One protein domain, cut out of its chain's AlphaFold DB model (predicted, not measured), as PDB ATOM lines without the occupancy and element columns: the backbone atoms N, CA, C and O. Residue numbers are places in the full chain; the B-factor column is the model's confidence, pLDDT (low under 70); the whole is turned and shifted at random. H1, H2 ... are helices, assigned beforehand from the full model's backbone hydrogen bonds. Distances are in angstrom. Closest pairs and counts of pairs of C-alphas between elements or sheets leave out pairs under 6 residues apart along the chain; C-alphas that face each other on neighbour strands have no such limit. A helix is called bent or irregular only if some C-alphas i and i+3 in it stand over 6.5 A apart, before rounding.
ATOM      1  N   TYR A 496      -3.931 112.963  32.733       89.69
ATOM      2  CA  TYR A 496      -4.111 112.520  31.350       89.69
ATOM      3  C   TYR A 496      -2.843 111.880  30.755       89.69
ATOM      4  O   TYR A 496      -2.952 110.883  30.053       89.69
ATOM      5  N   LYS A 497      -1.623 112.337  31.093       89.12
ATOM      6  CA  LYS A 497      -0.385 111.706  30.585       89.12
ATOM      7  C   LYS A 497      -0.140 110.301  31.169       89.12
ATOM      8  O   LYS A 497       0.481 109.475  30.503       89.12
ATOM      9  N   LEU A 498      -0.657 109.993  32.368       90.06
ATOM     10  CA  LEU A 498      -0.655 108.620  32.907       90.06
ATOM     11  C   LEU A 498      -1.699 107.733  32.221       90.06
ATOM     12  O   LEU A 498      -1.423 106.559  31.982       90.06
ATOM     13  N   PHE A 499      -2.874 108.286  31.903       93.25
ATOM     14  CA  PHE A 499      -3.872 107.597  31.087       93.25
ATOM     15  C   PHE A 499      -3.333 107.323  29.679       93.25
ATOM     16  O   PHE A 499      -3.344 106.175  29.261       93.25
ATOM     17  N   LEU A 500      -2.770 108.321  28.994       89.38
ATOM     18  CA  LEU A 500      -2.233 108.205  27.637       89.38
ATOM     19  C   LEU A 500      -1.178 107.094  27.529       89.38
ATOM     20  O   LEU A 500      -1.312 106.203  26.695       89.38
ATOM     21  N   LYS A 501      -0.188 107.067  28.438       89.19
ATOM     22  CA  LYS A 501       0.844 106.013  28.469       89.19
ATOM     23  C   LYS A 501       0.268 104.603  28.679       89.19
ATOM     24  O   LYS A 501       0.864 103.632  28.224       89.19
ATOM     25  N   LYS A 502      -0.872 104.482  29.366       90.38
ATOM     26  CA  LYS A 502      -1.596 103.217  29.560       90.38
ATOM     27  C   LYS A 502      -2.441 102.870  28.321       90.38
ATOM     28  O   LYS A 502      -2.355 101.761  27.806       90.38
ATOM     29  N   PHE A 503      -3.184 103.842  27.795       90.50
ATOM     30  CA  PHE A 503      -4.056 103.726  26.625       90.50
ATOM     31  C   PHE A 503      -3.290 103.324  25.360       90.50
ATOM     32  O   PHE A 503      -3.746 102.445  24.640       90.50
ATOM     33  N   MET A 504      -2.093 103.876  25.127       85.38
ATOM     34  CA  MET A 504      -1.234 103.472  24.004       85.38
ATOM     35  C   MET A 504      -0.897 101.970  24.018       85.38
ATOM     36  O   MET A 504      -0.784 101.375  22.953       85.38
ATOM     37  N   VAL A 505      -0.783 101.349  25.199       86.81
ATOM     38  CA  VAL A 505      -0.439  99.923  25.367       86.81
ATOM     39  C   VAL A 505      -1.681  99.021  25.403       86.81
ATOM     40  O   VAL A 505      -1.617  97.871  24.979       86.81
ATOM     41  N   GLU A 506      -2.816  99.518  25.902       87.12
ATOM     42  CA  GLU A 506      -4.045  98.724  26.067       87.12
ATOM     43  C   GLU A 506      -5.014  98.823  24.874       87.12
ATOM     44  O   GLU A 506      -5.731  97.861  24.587       87.12
ATOM     45  N   ALA A 507      -5.021  99.932  24.125       81.94
ATOM     46  CA  ALA A 507      -5.937 100.174  23.003       81.94
ATOM     47  C   ALA A 507      -5.532  99.439  21.705       81.94
ATOM     48  O   ALA A 507      -5.585  99.999  20.612       81.94
ATOM     49  N   ASN A 508      -5.158  98.160  21.808       80.38
ATOM     50  CA  ASN A 508      -4.663  97.342  20.691       80.38
ATOM     51  C   ASN A 508      -5.674  97.138  19.547       80.38
ATOM     52  O   ASN A 508      -5.279  96.792  18.439       80.38
ATOM     53  N   HIS A 509      -6.960  97.402  19.795       83.75
ATOM     54  CA  HIS A 509      -8.020  97.422  18.783       83.75
ATOM     55  C   HIS A 509      -7.996  98.680  17.888       83.75
ATOM     56  O   HIS A 509      -8.647  98.702  16.846       83.75
ATOM     57  N   ILE A 510      -7.247  99.722  18.270       83.88
ATOM     58  CA  ILE A 510      -7.024 100.941  17.484       83.88
ATOM     59  C   ILE A 510      -5.620 100.860  16.849       83.88
ATOM     60  O   ILE A 510      -4.656 100.542  17.556       83.88
ATOM     61  N   PRO A 511      -5.452 101.173  15.547       87.00
ATOM     62  CA  PRO A 511      -4.132 101.303  14.928       87.00
ATOM     63  C   PRO A 511      -3.264 102.350  15.640       87.00
ATOM     64  O   PRO A 511      -3.746 103.437  15.952       87.00
ATOM     65  N   GLU A 512      -1.978 102.054  15.858       81.25
ATOM     66  CA  GLU A 512      -1.050 102.888  16.650       81.25
ATOM     67  C   GLU A 512      -1.071 104.375  16.246       81.25
ATOM     68  O   GLU A 512      -1.256 105.254  17.085       81.25
ATOM     69  N   ALA A 513      -1.010 104.651  14.936       81.75
ATOM     70  CA  ALA A 513      -1.042 106.002  14.364       81.75
ATOM     71  C   ALA A 513      -2.306 106.823  14.713       81.75
ATOM     72  O   ALA A 513      -2.293 108.051  14.608       81.75
ATOM     73  N   ASN A 514      -3.383 106.157  15.146       86.00
ATOM     74  CA  ASN A 514      -4.639 106.778  15.564       86.00
ATOM     75  C   ASN A 514      -4.828 106.784  17.093       86.00
ATOM     76  O   ASN A 514      -5.613 107.596  17.582       86.00
ATOM     77  N   ARG A 515      -4.096 105.967  17.874       88.06
ATOM     78  CA  ARG A 515      -4.228 105.922  19.351       88.06
ATOM     79  C   ARG A 515      -3.996 107.290  19.987       88.06
ATOM     80  O   ARG A 515      -4.792 107.719  20.815       88.06
ATOM     81  N   MET A 516      -2.961 108.005  19.545       84.88
ATOM     82  CA  MET A 516      -2.656 109.365  20.014       84.88
ATOM     83  C   MET A 516      -3.756 110.391  19.687       84.88
ATOM     84  O   MET A 516      -3.887 111.375  20.409       84.88
ATOM     85  N   LYS A 517      -4.548 110.168  18.627       86.25
ATOM     86  CA  LYS A 517      -5.617 111.081  18.181       86.25
ATOM     87  C   LYS A 517      -6.957 110.809  18.864       86.25
ATOM     88  O   LYS A 517      -7.667 111.752  19.183       86.25
ATOM     89  N   GLU A 518      -7.291 109.543  19.122       87.31
ATOM     90  CA  GLU A 518      -8.528 109.177  19.832       87.31
ATOM     91  C   GLU A 518      -8.396 109.296  21.365       87.31
ATOM     92  O   GLU A 518      -9.400 109.470  22.055       87.31
ATOM     93  N   ALA A 519      -7.183 109.246  21.930       88.50
ATOM     94  CA  ALA A 519      -6.974 109.288  23.382       88.50
ATOM     95  C   ALA A 519      -7.663 110.458  24.136       88.50
ATOM     96  O   ALA A 519      -8.198 110.189  25.216       88.50
ATOM     97  N   PRO A 520      -7.734 111.709  23.624       91.38
ATOM     98  CA  PRO A 520      -8.461 112.793  24.296       91.38
ATOM     99  C   PRO A 520      -9.962 112.501  24.423       91.38
ATOM    100  O   PRO A 520     -10.550 112.693  25.487       91.38
ATOM    101  N   ARG A 521     -10.570 111.958  23.361       90.38
ATOM    102  CA  ARG A 521     -11.988 111.579  23.309       90.38
ATOM    103  C   ARG A 521     -12.302 110.459  24.300       90.38
ATOM    104  O   ARG A 521     -13.262 110.563  25.060       90.38
ATOM    105  N   TYR A 522     -11.467 109.419  24.348       88.81
ATOM    106  CA  TYR A 522     -11.626 108.349  25.339       88.81
ATOM    107  C   TYR A 522     -11.440 108.871  26.774       88.81
ATOM    108  O   TYR A 522     -12.194 108.475  27.657       88.81
ATOM    109  N   TRP A 523     -10.503 109.797  27.017       91.12
ATOM    110  CA  TRP A 523     -10.327 110.432  28.331       91.12
ATOM    111  C   TRP A 523     -11.540 111.268  28.767       91.12
ATOM    112  O   TRP A 523     -11.919 111.210  29.937       91.12
ATOM    113  N   GLN A 524     -12.186 111.996  27.851       90.88
ATOM    114  CA  GLN A 524     -13.443 112.702  28.132       90.88
ATOM    115  C   GLN A 524     -14.572 111.720  28.490       90.88
ATOM    116  O   GLN A 524     -15.281 111.940  29.472       90.88
ATOM    117  N   MET A 525     -14.689 110.612  27.746       88.69
ATOM    118  CA  MET A 525     -15.704 109.564  27.951       88.69
ATOM    119  C   MET A 525     -15.470 108.669  29.185       88.69
ATOM    120  O   MET A 525     -16.346 107.872  29.525       88.69
ATOM    121  N   LEU A 526     -14.323 108.767  29.866       90.50
ATOM    122  CA  LEU A 526     -14.078 108.031  31.110       90.50
ATOM    123  C   LEU A 526     -14.963 108.577  32.253       90.50
ATOM    124  O   LEU A 526     -15.003 109.792  32.450       90.50
ATOM    125  N   PRO A 527     -15.599 107.716  33.072       93.12
ATOM    126  CA  PRO A 527     -16.260 108.136  34.307       93.12
ATOM    127  C   PRO A 527     -15.317 108.884  35.254       93.12
ATOM    128  O   PRO A 527     -14.128 108.571  35.351       93.12
ATOM    129  N   ASP A 528     -15.832 109.823  36.042       89.19
ATOM    130  CA  ASP A 528     -14.983 110.610  36.950       89.19
ATOM    131  C   ASP A 528     -14.454 109.778  38.127       89.19
ATOM    132  O   ASP A 528     -13.356 110.027  38.629       89.19
ATOM    133  N   THR A 529     -15.134 108.677  38.464       91.50
ATOM    134  CA  THR A 529     -14.624 107.606  39.341       91.50
ATOM    135  C   THR A 529     -13.402 106.878  38.762       91.50
ATOM    136  O   THR A 529     -12.662 106.241  39.507       91.50
ATOM    137  N   GLU A 530     -13.137 106.980  37.456       91.12
ATOM    138  CA  GLU A 530     -11.904 106.521  36.807       91.12
ATOM    139  C   GLU A 530     -10.870 107.653  36.732       91.12
ATOM    140  O   GLU A 530      -9.715 107.454  37.117       91.12
ATOM    141  N   LYS A 531     -11.272 108.864  36.311       91.06
ATOM    142  CA  LYS A 531     -10.378 110.041  36.259       91.06
ATOM    143  C   LYS A 531      -9.751 110.324  37.631       91.06
ATOM    144  O   LYS A 531      -8.548 110.578  37.711       91.06
ATOM    145  N   THR A 532     -10.514 110.185  38.716       91.38
ATOM    146  CA  THR A 532     -10.032 110.278  40.109       91.38
ATOM    147  C   THR A 532      -8.999 109.207  40.468       91.38
ATOM    148  O   THR A 532      -8.021 109.542  41.137       91.38
ATOM    149  N   LYS A 533      -9.101 107.964  39.964       94.19
ATOM    150  CA  LYS A 533      -8.041 106.940  40.129       94.19
ATOM    151  C   LYS A 533      -6.723 107.408  39.498       94.19
ATOM    152  O   LYS A 533      -5.669 107.253  40.116       94.19
ATOM    153  N   TYR A 534      -6.756 108.032  38.315       92.19
ATOM    154  CA  TYR A 534      -5.554 108.605  37.686       92.19
ATOM    155  C   TYR A 534      -5.058 109.876  38.402       92.19
ATOM    156  O   TYR A 534      -3.848 110.012  38.593       92.19
ATOM    157  N   ARG A 535      -5.956 110.771  38.858       92.62
ATOM    158  CA  ARG A 535      -5.614 111.949  39.689       92.62
ATOM    159  C   ARG A 535      -4.907 111.497  40.992       92.62
ATOM    160  O   ARG A 535      -3.811 111.981  41.280       92.62
ATOM    161  N   LYS A 536      -5.436 110.489  41.706       93.94
ATOM    162  CA  LYS A 536      -4.829 109.885  42.916       93.94
ATOM    163  C   LYS A 536      -3.493 109.191  42.630       93.94
ATOM    164  O   LYS A 536      -2.504 109.477  43.303       93.94
ATOM    165  N   LYS A 537      -3.422 108.338  41.600       92.25
ATOM    166  CA  LYS A 537      -2.175 107.654  41.203       92.25
ATOM    167  C   LYS A 537      -1.069 108.647  40.829       92.25
ATOM    168  O   LYS A 537       0.103 108.373  41.084       92.25
ATOM    169  N   LEU A 538      -1.422 109.814  40.276       92.56
ATOM    170  CA  LEU A 538      -0.462 110.890  40.049       92.56
ATOM    171  C   LEU A 538      -0.011 111.566  41.349       92.56
ATOM    172  O   LEU A 538       1.181 111.831  41.493       92.56
ATOM    173  N   ALA A 539      -0.923 111.836  42.286       90.38
ATOM    174  CA  ALA A 539      -0.577 112.407  43.588       90.38
ATOM    175  C   ALA A 539       0.397 111.498  44.360       90.38
ATOM    176  O   ALA A 539       1.434 111.970  44.822       90.38
ATOM    177  N   GLU A 540       0.145 110.186  44.388       93.56
ATOM    178  CA  GLU A 540       1.075 109.203  44.957       93.56
ATOM    179  C   GLU A 540       2.448 109.220  44.272       93.56
ATOM    180  O   GLU A 540       3.475 109.112  44.941       93.56
ATOM    181  N   LEU A 541       2.490 109.342  42.939       91.88
ATOM    182  CA  LEU A 541       3.746 109.381  42.189       91.88
ATOM    183  C   LEU A 541       4.517 110.687  42.444       91.88
ATOM    184  O   LEU A 541       5.739 110.655  42.575       91.88
ATOM    185  N   LYS A 542       3.810 111.816  42.596       89.44
ATOM    186  CA  LYS A 542       4.375 113.107  43.024       89.44
ATOM    187  C   LYS A 542       4.911 113.041  44.459       89.44
ATOM    188  O   LYS A 542       6.026 113.495  44.695       89.44
ATOM    189  N   GLN A 543       4.204 112.398  45.387       90.44
ATOM    190  CA  GLN A 543       4.670 112.200  46.765       90.44
ATOM    191  C   GLN A 543       5.907 111.285  46.836       90.44
ATOM    192  O   GLN A 543       6.887 111.621  47.499       90.44
ATOM    193  N   LYS A 544       5.905 110.167  46.095       92.12
ATOM    194  CA  LYS A 544       7.059 109.255  45.961       92.12
ATOM    195  C   LYS A 544       8.265 109.964  45.328       92.12
ATOM    196  O   LYS A 544       9.388 109.774  45.789       92.12
ATOM    197  N   TYR A 545       8.041 110.823  44.329       91.88
ATOM    198  CA  TYR A 545       9.088 111.670  43.754       91.88
ATOM    199  C   TYR A 545       9.674 112.646  44.778       91.88
ATOM    200  O   TYR A 545      10.890 112.679  44.930       91.88
ATOM    201  N   ILE A 546       8.838 113.391  45.513       89.50
ATOM    202  CA  ILE A 546       9.294 114.350  46.534       89.50
ATOM    203  C   ILE A 546      10.139 113.642  47.600       89.50
ATOM    204  O   ILE A 546      11.249 114.086  47.878       89.50
ATOM    205  N   ALA A 547       9.688 112.496  48.121       90.62
ATOM    206  CA  ALA A 547      10.447 111.720  49.105       90.62
ATOM    207  C   ALA A 547      11.803 111.219  48.560       90.62
ATOM    208  O   ALA A 547      12.820 111.291  49.254       90.62
ATOM    209  N   ASN A 548      11.845 110.756  47.306       88.06
ATOM    210  CA  ASN A 548      13.088 110.339  46.650       88.06
ATOM    211  C   ASN A 548      14.027 111.523  46.365       88.06
ATOM    212  O   ASN A 548      15.237 111.395  46.534       88.06
ATOM    213  N   TYR A 549      13.483 112.676  45.972       88.06
ATOM    214  CA  TYR A 549      14.238 113.898  45.696       88.06
ATOM    215  C   TYR A 549      14.788 114.522  46.986       88.06
ATOM    216  O   TYR A 549      15.951 114.907  47.030       88.06
ATOM    217  N   GLU A 550      14.022 114.519  48.079       88.75
ATOM    218  CA  GLU A 550      14.532 114.850  49.412       88.75
ATOM    219  C   GLU A 550      15.654 113.905  49.850       88.75
ATOM    220  O   GLU A 550      16.657 114.366  50.390       88.75
ATOM    221  N   LYS A 551      15.509 112.592  49.627       90.25
ATOM    222  CA  LYS A 551      16.552 111.610  49.953       90.25
ATOM    223  C   LYS A 551      17.821 111.836  49.123       90.25
ATOM    224  O   LYS A 551      18.913 111.730  49.671       90.25
ATOM    225  N   PHE A 552      17.674 112.195  47.848       90.06
ATOM    226  CA  PHE A 552      18.770 112.606  46.969       90.06
ATOM    227  C   PHE A 552      19.460 113.880  47.492       90.06
ATOM    228  O   PHE A 552      20.659 113.845  47.757       90.06
ATOM    229  N   LEU A 553      18.718 114.960  47.763       86.56
ATOM    230  CA  LEU A 553      19.279 116.205  48.312       86.56
ATOM    231  C   LEU A 553      19.969 116.012  49.675       86.56
ATOM    232  O   LEU A 553      20.963 116.674  49.947       86.56
ATOM    233  N   LYS A 554      19.478 115.087  50.511       86.44
ATOM    234  CA  LYS A 554      20.092 114.700  51.799       86.44
ATOM    235  C   LYS A 554      21.304 113.763  51.649       86.44
ATOM    236  O   LYS A 554      21.939 113.457  52.652       86.44
ATOM    237  N   SER A 555      21.603 113.292  50.434       83.25
ATOM    238  CA  SER A 555      22.769 112.446  50.123       83.25
ATOM    239  C   SER A 555      23.924 113.193  49.445       83.25
ATOM    240  O   SER A 555      25.030 112.662  49.412       83.25
ATOM    241  N   LEU A 556      23.690 114.414  48.950       84.50
ATOM    242  CA  LEU A 556      24.741 115.313  48.463       84.50
ATOM    243  C   LEU A 556      25.424 116.016  49.645       84.50
ATOM    244  O   LEU A 556      24.771 116.394  50.620       84.50
ATOM    245  N   SER A 557      26.732 116.245  49.540       83.81
ATOM    246  CA  SER A 557      27.469 117.074  50.497       83.81
ATOM    247  C   SER A 557      27.078 118.557  50.402       83.81
ATOM    248  O   SER A 557      26.501 119.028  49.421       83.81
ATOM    249  N   GLN A 558      27.459 119.334  51.418       81.38
ATOM    250  CA  GLN A 558      27.184 120.775  51.507       81.38
ATOM    251  C   GLN A 558      27.905 121.619  50.430       81.38
ATOM    252  O   GLN A 558      27.679 122.828  50.339       81.38
ATOM    253  N   GLU A 559      28.776 121.014  49.619       79.81
ATOM    254  CA  GLU A 559      29.443 121.657  48.481       79.81
ATOM    255  C   GLU A 559      28.772 121.251  47.163       79.81
ATOM    256  O   GLU A 559      28.325 122.132  46.427       79.81
ATOM    257  N   GLU A 560      28.540 119.953  46.943       83.38
ATOM    258  CA  GLU A 560      27.750 119.441  45.807       83.38
ATOM    259  C   GLU A 560      26.337 120.046  45.768       83.38
ATOM    260  O   GLU A 560      25.843 120.405  44.703       83.38
ATOM    261  N   LEU A 561      25.691 120.237  46.925       81.62
ATOM    262  CA  LEU A 561      24.370 120.865  47.022       81.62
ATOM    263  C   LEU A 561      24.381 122.333  46.549       81.62
ATOM    264  O   LEU A 561      23.417 122.794  45.929       81.62
ATOM    265  N   LYS A 562      25.473 123.071  46.801       81.81
ATOM    266  CA  LYS A 562      25.651 124.447  46.300       81.81
ATOM    267  C   LYS A 562      25.916 124.452  44.801       81.81
ATOM    268  O   LYS A 562      25.418 125.341  44.112       81.81
ATOM    269  N   GLU A 563      26.702 123.504  44.297       85.12
ATOM    270  CA  GLU A 563      26.975 123.379  42.866       85.12
ATOM    271  C   GLU A 563      25.695 123.022  42.101       85.12
ATOM    272  O   GLU A 563      25.290 123.758  41.203       85.12
ATOM    273  N   TYR A 564      24.987 121.977  42.530       81.62
ATOM    274  CA  TYR A 564      23.705 121.554  41.971       81.62
ATOM    275  C   TYR A 564      22.671 122.696  41.964       81.62
ATOM    276  O   TYR A 564      22.003 122.932  40.953       81.62
ATOM    277  N   SER A 565      22.590 123.487  43.043       80.38
ATOM    278  CA  SER A 565      21.721 124.673  43.088       80.38
ATOM    279  C   SER A 565      22.134 125.778  42.104       80.38
ATOM    280  O   SER A 565      21.261 126.515  41.642       80.38
ATOM    281  N   GLN A 566      23.423 125.926  41.786       83.00
ATOM    282  CA  GLN A 566      23.907 126.892  40.792       83.00
ATOM    283  C   GLN A 566      23.654 126.388  39.368       83.00
ATOM    284  O   GLN A 566      23.076 127.114  38.561       83.00
ATOM    285  N   GLN A 567      23.989 125.129  39.074       77.12
ATOM    286  CA  GLN A 567      23.746 124.507  37.771       77.12
ATOM    287  C   GLN A 567      22.249 124.536  37.402       77.12
ATOM    288  O   GLN A 567      21.887 124.954  36.299       77.12
ATOM    289  N   LYS A 568      21.355 124.208  38.348       78.94
ATOM    290  CA  LYS A 568      19.894 124.251  38.140       78.94
ATOM    291  C   LYS A 568      19.353 125.681  37.966       78.94
ATOM    292  O   LYS A 568      18.363 125.880  37.264       78.94
ATOM    293  N   ALA A 569      20.028 126.690  38.530       76.38
ATOM    294  CA  ALA A 569      19.719 128.102  38.296       76.38
ATOM    295  C   ALA A 569      20.231 128.623  36.937       76.38
ATOM    296  O   ALA A 569      19.617 129.530  36.375       76.38
ATOM    297  N   ILE A 570      21.318 128.060  36.397       76.94
ATOM    298  CA  ILE A 570      21.835 128.367  35.051       76.94
ATOM    299  C   ILE A 570      20.938 127.735  33.980       76.94
ATOM    300  O   ILE A 570      20.495 128.436  33.075       76.94
ATOM    301  N   CYS A 571      20.596 126.451  34.123       62.69
ATOM    302  CA  CYS A 571      19.737 125.731  33.175       62.69
ATOM    303  C   CYS A 571      18.379 126.437  32.978       62.69
ATOM    304  O   CYS A 571      17.960 126.691  31.849       62.69
ATOM    305  N   LYS A 572      17.770 126.913  34.074       65.56
ATOM    306  CA  LYS A 572      16.540 127.716  34.034       65.56
ATOM    307  C   LYS A 572      16.681 129.063  33.299       65.56
ATOM    308  O   LYS A 572      15.692 129.577  32.789       65.56
TER     309      LYS A 572
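Overview. This is residues 496 to 572 of the 660 residues of an uncharacterized protein of Ephemera danica (UniProt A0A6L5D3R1). One long straight helix, H3, makes the longest axis, with a small head of two short helices, H1 and H2, at its first end and a short helix, H4, folding back at a slant from its far end. H1 packs on H2 and on the early part of H3, while H4 touches no helix and residues 539 to 551 of H3 are a bare shaft between the two ends. The printed part has 77 residues with four named helices in the order H1, H2, H3, H4 and no named strand, and its class is all helix. It is extended, with a radius of gyration of the C-alphas of 18.8 A, and its C-alphas span 53 by 28 by 19 A.

Arrangement. H3, residues 528 to 553, is the longest helix. It touches H1, residues 496 to 506, with residues 534 to 538 alone; the closest C-alphas, those of Leu 498 and Tyr 534, are 6.8 A apart. The lines of H1 and H3 are about perpendicular, but only just, at 72 degrees. H1 touches H2, residues 512 to 525, at a steep tilt of 53 degrees, opposite ways; their closest C-alphas, those of Met 504 and Arg 515, are 6.1 A apart. H2 and H3 are close but not clearly touching, with the C-alphas of Trp 523 and Lys 531 closest at 7.9 A, and only just about perpendicular at 70.3 degrees. H3 and H4, residues 560 to 572, are also close but not clearly touching: the closest C-alphas, those of Leu 553 and Leu 561, are 7.0 A apart, at a steep tilt of 49 degrees, opposite ways. H4 is apart from H1 and from H2. In H4 every O i to N i+4 pair is within hydrogen-bond range; in H1 it is 6 of 7, in H2 6 of 10 and in H3 21 of 22.

Along the chain. H3 measures 36.5 A from C-alpha 528 at (-14.983, 110.610, 36.950) to C-alpha 553 at (19.279, 116.205, 48.312). H1 measures 14.8 A and begins at C-alpha 496 at (-4.111, 112.520, 31.350). H2 measures 19.7 A and is irregular, but only just: C-alphas 517 and 520 are 7.0 A apart. H4 measures 18.2 A and ends at C-alpha 572 at (16.540, 127.716, 34.034).

Size, cuts and confidence. The two C-alphas farthest apart, those of His 509 and Glu 559, are 53.6 A apart. Residues 539 to 551 of H3 and 565 to 572 of H4 stand free. The printed part has no cut. The links H1 to H2 and H2 to H3 are tight, and H3 to H4, with 6 residues between them, is short. The mean pLDDT of the printed part is 86.8; residues 571 to 572 are under 70.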